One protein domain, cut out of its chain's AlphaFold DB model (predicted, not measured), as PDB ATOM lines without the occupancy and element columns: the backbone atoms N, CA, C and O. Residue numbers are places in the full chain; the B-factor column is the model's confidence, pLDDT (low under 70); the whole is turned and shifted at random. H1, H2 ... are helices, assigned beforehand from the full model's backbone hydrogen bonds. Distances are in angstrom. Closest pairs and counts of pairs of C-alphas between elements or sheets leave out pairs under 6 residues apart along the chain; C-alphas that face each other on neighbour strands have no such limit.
ATOM      1  N   LEU A  17     207.944 200.156 235.776       86.38
ATOM      2  CA  LEU A  17     208.027 201.385 236.553       86.38
ATOM      3  C   LEU A  17     208.338 201.142 238.041       86.38
ATOM      4  O   LEU A  17     209.087 201.922 238.619       86.38
ATOM      5  N   LEU A  18     207.802 200.077 238.651       87.31
ATOM      6  CA  LEU A  18     208.145 199.696 240.024       87.31
ATOM      7  C   LEU A  18     209.616 199.294 240.099       87.31
ATOM      8  O   LEU A  18     210.325 199.803 240.957       87.31
ATOM      9  N   THR A  19     210.092 198.472 239.159       88.88
ATOM     10  CA  THR A  19     211.513 198.095 239.081       88.88
ATOM     11  C   THR A  19     212.411 199.319 238.924       88.88
ATOM     12  O   THR A  19     213.421 199.433 239.603       88.88
ATOM     13  N   LEU A  20     212.040 200.278 238.072       90.56
ATOM     14  CA  LEU A  20     212.814 201.511 237.932       90.56
ATOM     15  C   LEU A  20     212.881 202.289 239.255       90.56
ATOM     16  O   LEU A  20     213.941 202.783 239.625       90.56
ATOM     17  N   LEU A  21     211.754 202.412 239.961       90.38
ATOM     18  CA  LEU A  21     211.716 203.111 241.241       90.38
ATOM     19  C   LEU A  21     212.500 202.371 242.326       90.38
ATOM     20  O   LEU A  21     213.204 203.044 243.068       90.38
ATOM     21  N   HIS A  22     212.434 201.038 242.377       90.62
ATOM     22  CA  HIS A  22     213.245 200.207 243.271       90.62
ATOM     23  C   HIS A  22     214.727 200.582 243.155       90.62
ATOM     24  O   HIS A  22     215.327 201.034 244.126       90.62
ATOM     25  N   GLU A  23     215.274 200.525 241.939       91.62
ATOM     26  CA  GLU A  23     216.687 200.829 241.669       91.62
ATOM     27  C   GLU A  23     217.044 202.292 241.987       91.62
ATOM     28  O   GLU A  23     218.150 202.607 242.422       91.62
ATOM     29  N   VAL A  24     216.105 203.225 241.783       91.12
ATOM     30  CA  VAL A  24     216.327 204.645 242.096       91.12
ATOM     31  C   VAL A  24     216.398 204.891 243.606       91.12
ATOM     32  O   VAL A  24     217.149 205.770 244.040       91.12
ATOM     33  N   MET A  25     215.642 204.147 244.415       89.81
ATOM     34  CA  MET A  25     215.660 204.310 245.873       89.81
ATOM     35  C   MET A  25     217.009 203.894 246.484       89.81
ATOM     36  O   MET A  25     217.423 204.479 247.494       89.81
ATOM     37  N   ASP A  26     217.738 202.983 245.835       89.94
ATOM     38  CA  ASP A  26     219.031 202.479 246.311       89.94
ATOM     39  C   ASP A  26     220.167 203.506 246.195       89.94
ATOM     40  O   ASP A  26     221.193 203.400 246.876       89.94
ATOM     41  N   PHE A  27     219.999 204.563 245.392       91.12
ATOM     42  CA  PHE A  27     220.981 205.642 245.352       91.12
ATOM     43  C   PHE A  27     221.065 206.367 246.704       91.12
ATOM     44  O   PHE A  27     220.073 206.875 247.232       91.12
ATOM     45  N   HIS A  28     222.291 206.538 247.212       86.88
ATOM     46  CA  HIS A  28     222.564 207.275 248.455       86.88
ATOM     47  C   HIS A  28     222.012 208.710 248.474       86.88
ATOM     48  O   HIS A  28     221.727 209.244 249.542       86.88
ATOM     49  N   GLY A  29     221.873 209.347 247.307       87.44
ATOM     50  CA  GLY A  29     221.316 210.697 247.178       87.44
ATOM     51  C   GLY A  29     219.786 210.769 247.176       87.44
ATOM     52  O   GLY A  29     219.252 211.872 247.092       87.44
ATOM     53  N   VAL A  30     219.091 209.628 247.225       87.00
ATOM     54  CA  VAL A  30     217.626 209.540 247.152       87.00
ATOM     55  C   VAL A  30     217.063 209.055 248.485       87.00
ATOM     56  O   VAL A  30     216.620 209.874 249.287       87.00
ATOM     57  N   ALA A  31     217.102 207.746 248.740       85.94
ATOM     58  CA  ALA A  31     216.613 207.144 249.980       85.94
ATOM     59  C   ALA A  31     217.660 206.246 250.650       85.94
ATOM     60  O   ALA A  31     217.535 205.973 251.843       85.94
ATOM     61  N   SER A  32     218.707 205.833 249.919       89.00
ATOM     62  CA  SER A  32     219.688 204.857 250.396       89.00
ATOM     63  C   SER A  32     218.997 203.601 250.940       89.00
ATOM     64  O   SER A  32     219.349 203.127 252.028       89.00
ATOM     65  N   SER A  33     217.971 203.124 250.225       86.62
ATOM     66  CA  SER A  33     217.211 201.947 250.630       86.62
ATOM     67  C   SER A  33     218.080 200.699 250.681       86.62
ATOM     68  O   SER A  33     219.196 200.653 250.166       86.62
ATOM     69  N   ILE A  34     217.565 199.697 251.379       85.06
ATOM     70  CA  ILE A  34     218.162 198.370 251.435       85.06
ATOM     71  C   ILE A  34     217.272 197.401 250.674       85.06
ATOM     72  O   ILE A  34     216.056 197.510 250.739       85.06
ATOM     73  N   ASP A  35     217.871 196.425 250.009       83.50
ATOM     74  CA  ASP A  35     217.137 195.308 249.425       83.50
ATOM     75  C   ASP A  35     217.252 194.108 250.373       83.50
ATOM     76  O   ASP A  35     218.270 193.409 250.425       83.50
ATOM     77  N   TYR A  36     216.255 193.952 251.246       80.88
ATOM     78  CA  TYR A  36     216.245 192.907 252.277       80.88
ATOM     79  C   TYR A  36     215.027 191.986 252.179       80.88
ATOM     80  O   TYR A  36     215.108 190.815 252.561       80.88
ATOM     81  N   PHE A  37     213.898 192.493 251.680       77.75
ATOM     82  CA  PHE A  37     212.664 191.729 251.523       77.75
ATOM     83  C   PHE A  37     212.209 191.785 250.062       77.75
ATOM     84  O   PHE A  37     211.811 192.855 249.611       77.75
ATOM     85  N   PRO A  38     212.222 190.661 249.324       74.50
ATOM     86  CA  PRO A  38     211.851 190.679 247.916       74.50
ATOM     87  C   PRO A  38     210.336 190.848 247.748       74.50
ATOM     88  O   PRO A  38     209.541 190.017 248.211       74.50
ATOM     89  N   GLY A  39     209.936 191.903 247.050       72.94
ATOM     90  CA  GLY A  39     208.566 192.199 246.653       72.94
ATOM     91  C   GLY A  39     207.709 192.876 247.729       72.94
ATOM     92  O   GLY A  39     207.802 192.609 248.927       72.94
ATOM     93  N   VAL A  40     206.760 193.693 247.271       71.75
ATOM     94  CA  VAL A  40     205.866 194.536 248.097       71.75
ATOM     95  C   VAL A  40     205.081 193.740 249.158       71.75
ATOM     96  O   VAL A  40     204.886 194.169 250.297       71.75
ATOM     97  N   ASN A  41     204.658 192.522 248.814       67.62
ATOM     98  CA  ASN A  41     203.876 191.663 249.708       67.62
ATOM     99  C   ASN A  41     204.682 191.102 250.891       67.62
ATOM    100  O   ASN A  41     204.094 190.700 251.899       67.62
ATOM    101  N   SER A  42     206.008 190.999 250.764       67.56
ATOM    102  CA  SER A  42     206.865 190.503 251.845       67.56
ATOM    103  C   SER A  42     207.257 191.626 252.812       67.56
ATOM    104  O   SER A  42     207.356 191.384 254.016       67.56
ATOM    105  N   GLU A  43     207.378 192.856 252.308       63.19
ATOM    106  CA  GLU A  43     207.650 194.072 253.080       63.19
ATOM    107  C   GLU A  43     206.459 194.462 253.972       63.19
ATOM    108  O   GLU A  43     206.609 194.577 255.190       63.19
ATOM    109  N   SER A  44     205.247 194.513 253.409       67.69
ATOM    110  CA  SER A  44     204.010 194.856 254.137       67.69
ATOM    111  C   SER A  44     203.720 193.951 255.345       67.69
ATOM    112  O   SER A  44     203.198 194.406 256.366       67.69
ATOM    113  N   ARG A  45     204.108 192.671 255.288       73.00
ATOM    114  CA  ARG A  45     203.977 191.726 256.416       73.00
ATOM    115  C   ARG A  45     204.970 191.985 257.549       73.00
ATOM    116  O   ARG A  45     204.743 191.515 258.661       73.00
ATOM    117  N   ASN A  46     206.044 192.723 257.277       70.75
ATOM    118  CA  ASN A  46     207.153 192.973 258.190       70.75
ATOM    119  C   ASN A  46     207.297 194.459 258.564       70.75
ATOM    120  O   ASN A  46     208.326 194.839 259.107       70.75
ATOM    121  N   PHE A  47     206.270 195.296 258.371       71.31
ATOM    122  CA  PHE A  47     206.315 196.761 258.570       71.31
ATOM    123  C   PHE A  47     206.702 197.244 259.992       71.31
ATOM    124  O   PHE A  47     206.965 198.431 260.234       71.31
ATOM    125  N   ALA A  48     206.705 196.337 260.973       77.31
ATOM    126  CA  ALA A  48     207.226 196.582 262.317       77.31
ATOM    127  C   ALA A  48     208.768 196.593 262.369       77.31
ATOM    128  O   ALA A  48     209.339 197.213 263.265       77.31
ATOM    129  N   ASP A  49     209.432 195.937 261.417       82.00
ATOM    130  CA  ASP A  49     210.881 195.941 261.252       82.00
ATOM    131  C   ASP A  49     211.336 197.265 260.619       82.00
ATOM    132  O   ASP A  49     210.805 197.721 259.602       82.00
ATOM    133  N   VAL A  50     212.361 197.878 261.212       82.44
ATOM    134  CA  VAL A  50     213.013 199.077 260.666       82.44
ATOM    135  C   VAL A  50     213.577 198.792 259.273       82.44
ATOM    136  O   VAL A  50     213.544 199.669 258.414       82.44
ATOM    137  N   LYS A  51     214.033 197.558 259.026       81.69
ATOM    138  CA  LYS A  51     214.543 197.142 257.719       81.69
ATOM    139  C   LYS A  51     213.463 197.118 256.643       81.69
ATOM    140  O   LYS A  51     213.750 197.496 255.516       81.69
ATOM    141  N   ALA A  52     212.234 196.728 256.985       79.81
ATOM    142  CA  ALA A  52     211.126 196.719 256.028       79.81
ATOM    143  C   ALA A  52     210.787 198.144 255.576       79.81
ATOM    144  O   ALA A  52     210.720 198.425 254.388       79.81
ATOM    145  N   ARG A  53     210.751 199.090 256.521       80.12
ATOM    146  CA  ARG A  53     210.467 200.508 256.232       80.12
ATOM    147  C   ARG A  53     211.505 201.194 255.346       80.12
ATOM    148  O   ARG A  53     211.207 202.228 254.757       80.12
ATOM    149  N   MET A  54     212.726 200.668 255.312       86.12
ATOM    150  CA  MET A  54     213.809 201.165 254.461       86.12
ATOM    151  C   MET A  54     213.978 200.328 253.188       86.12
ATOM    152  O   MET A  54     214.954 200.523 252.468       86.12
ATOM    153  N   ASN A  55     213.063 199.395 252.918       88.06
ATOM    154  CA  ASN A  55     213.166 198.487 251.789       88.06
ATOM    155  C   ASN A  55     212.762 199.184 250.480       88.06
ATOM    156  O   ASN A  55     211.725 199.854 250.423       88.06
ATOM    157  N   SER A  56     213.563 199.012 249.431       88.88
ATOM    158  CA  SER A  56     213.377 199.653 248.119       88.88
ATOM    159  C   SER A  56     212.004 199.355 247.507       88.88
ATOM    160  O   SER A  56     211.317 200.275 247.058       88.88
ATOM    161  N   ASP A  57     211.547 198.102 247.586       84.62
ATOM    162  CA  ASP A  57     210.226 197.684 247.095       84.62
ATOM    163  C   ASP A  57     209.063 198.382 247.808       84.62
ATOM    164  O   ASP A  57     208.098 198.798 247.163       84.62
ATOM    165  N   GLY A  58     209.151 198.540 249.131       86.12
ATOM    166  CA  GLY A  58     208.106 199.193 249.926       86.12
ATOM    167  C   GLY A  58     207.992 200.680 249.592       86.12
ATOM    168  O   GLY A  58     206.897 201.209 249.384       86.12
ATOM    169  N   LEU A  59     209.136 201.354 249.450       86.94
ATOM    170  CA  LEU A  59     209.195 202.763 249.056       86.94
ATOM    171  C   LEU A  59     208.688 202.979 247.624       86.94
ATOM    172  O   LEU A  59     207.910 203.903 247.371       86.94
ATOM    173  N   ALA A  60     209.089 202.113 246.694       88.00
ATOM    174  CA  ALA A  60     208.638 202.167 245.310       88.00
ATOM    175  C   ALA A  60     207.117 201.939 245.204       88.00
ATOM    176  O   ALA A  60     206.427 202.676 244.491       88.00
ATOM    177  N   ALA A  61     206.571 200.986 245.965       84.75
ATOM    178  CA  ALA A  61     205.136 200.716 246.011       84.75
ATOM    179  C   ALA A  61     204.328 201.867 246.621       84.75
ATOM    180  O   ALA A  61     203.249 202.193 246.117       84.75
ATOM    181  N   TYR A  62     204.866 202.517 247.658       85.81
ATOM    182  CA  TYR A  62     204.261 203.700 248.268       85.81
ATOM    183  C   TYR A  62     204.123 204.852 247.263       85.81
ATOM    184  O   TYR A  62     203.050 205.443 247.148       85.81
ATOM    185  N   ILE A  63     205.172 205.136 246.482       85.75
ATOM    186  CA  ILE A  63     205.152 206.191 245.450       85.75
ATOM    187  C   ILE A  63     204.116 205.890 244.364       85.75
ATOM    188  O   ILE A  63     203.440 206.796 243.877       85.75
ATOM    189  N   LEU A  64     203.983 204.620 243.987       84.12
ATOM    190  CA  LEU A  64     203.025 204.183 242.975       84.12
ATOM    191  C   LEU A  64     201.598 204.014 243.507       84.12
ATOM    192  O   LEU A  64     200.698 203.768 242.705       84.12
ATOM    193  N   ALA A  65     201.379 204.168 244.816       82.94
ATOM    194  CA  ALA A  65     200.095 203.938 245.477       82.94
ATOM    195  C   ALA A  65     199.494 202.550 245.164       82.94
ATOM    196  O   ALA A  65     198.289 202.417 244.944       82.94
TER     197      ALA A  65
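This is residues 17 to 65 of the 67 residues of an uncharacterized protein of Comamonas piscis (UniProt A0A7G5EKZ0). Two helices, H1 and H4, pack together at a steep angle, and H4 also packs on the short helix H2; a long loop, residues 26 to 39, joins H1 to H2, and the short H3 sits by H2. The printed part has 49 residues with four named helices, H1 to H4 in chain order, and no named strand: all helix. It is compact, with a radius of gyration of the C-alphas of 9.5 A and spans of 25 by 20 by 15 A.

H1, residues 17 to 25, begins at C-alpha 17 (208.027, 201.385, 236.553) and is 12.4 A long. H4, residues 56 to 64, also 12.4 A, ends at C-alpha 64 (203.025, 204.183, 242.975). H2 is residues 40 to 44, 6.3 A; H3 is residues 50 to 53, 5.3 A.

H1 and H4 touch, closest at the C-alphas of His 22 and Ser 56, 4.9 A, at a steep tilt of 56 degrees, opposite ways. H2 touches H4, closest at the C-alphas of Val 40 and Asp 57, 5.5 A. H2 and H3 only just touch, with 3 pairs of C-alphas within 8 A, and only at the corner; the closest C-alphas are Glu 43 and Ala 52, 5.3 A. H3 and H4 are close but not clearly touching; H1 is apart from H2 and H3. In H1, H2 and H4 every O i to N i+4 pair is within hydrogen-bond range; H3 is too short for one.

The C-alphas farthest apart, Gly 29 and Arg 45, are 27.3 A apart. The printed part has no cut; the link H1 to H2 is long. Residues 41 to 44 have pLDDT under 70.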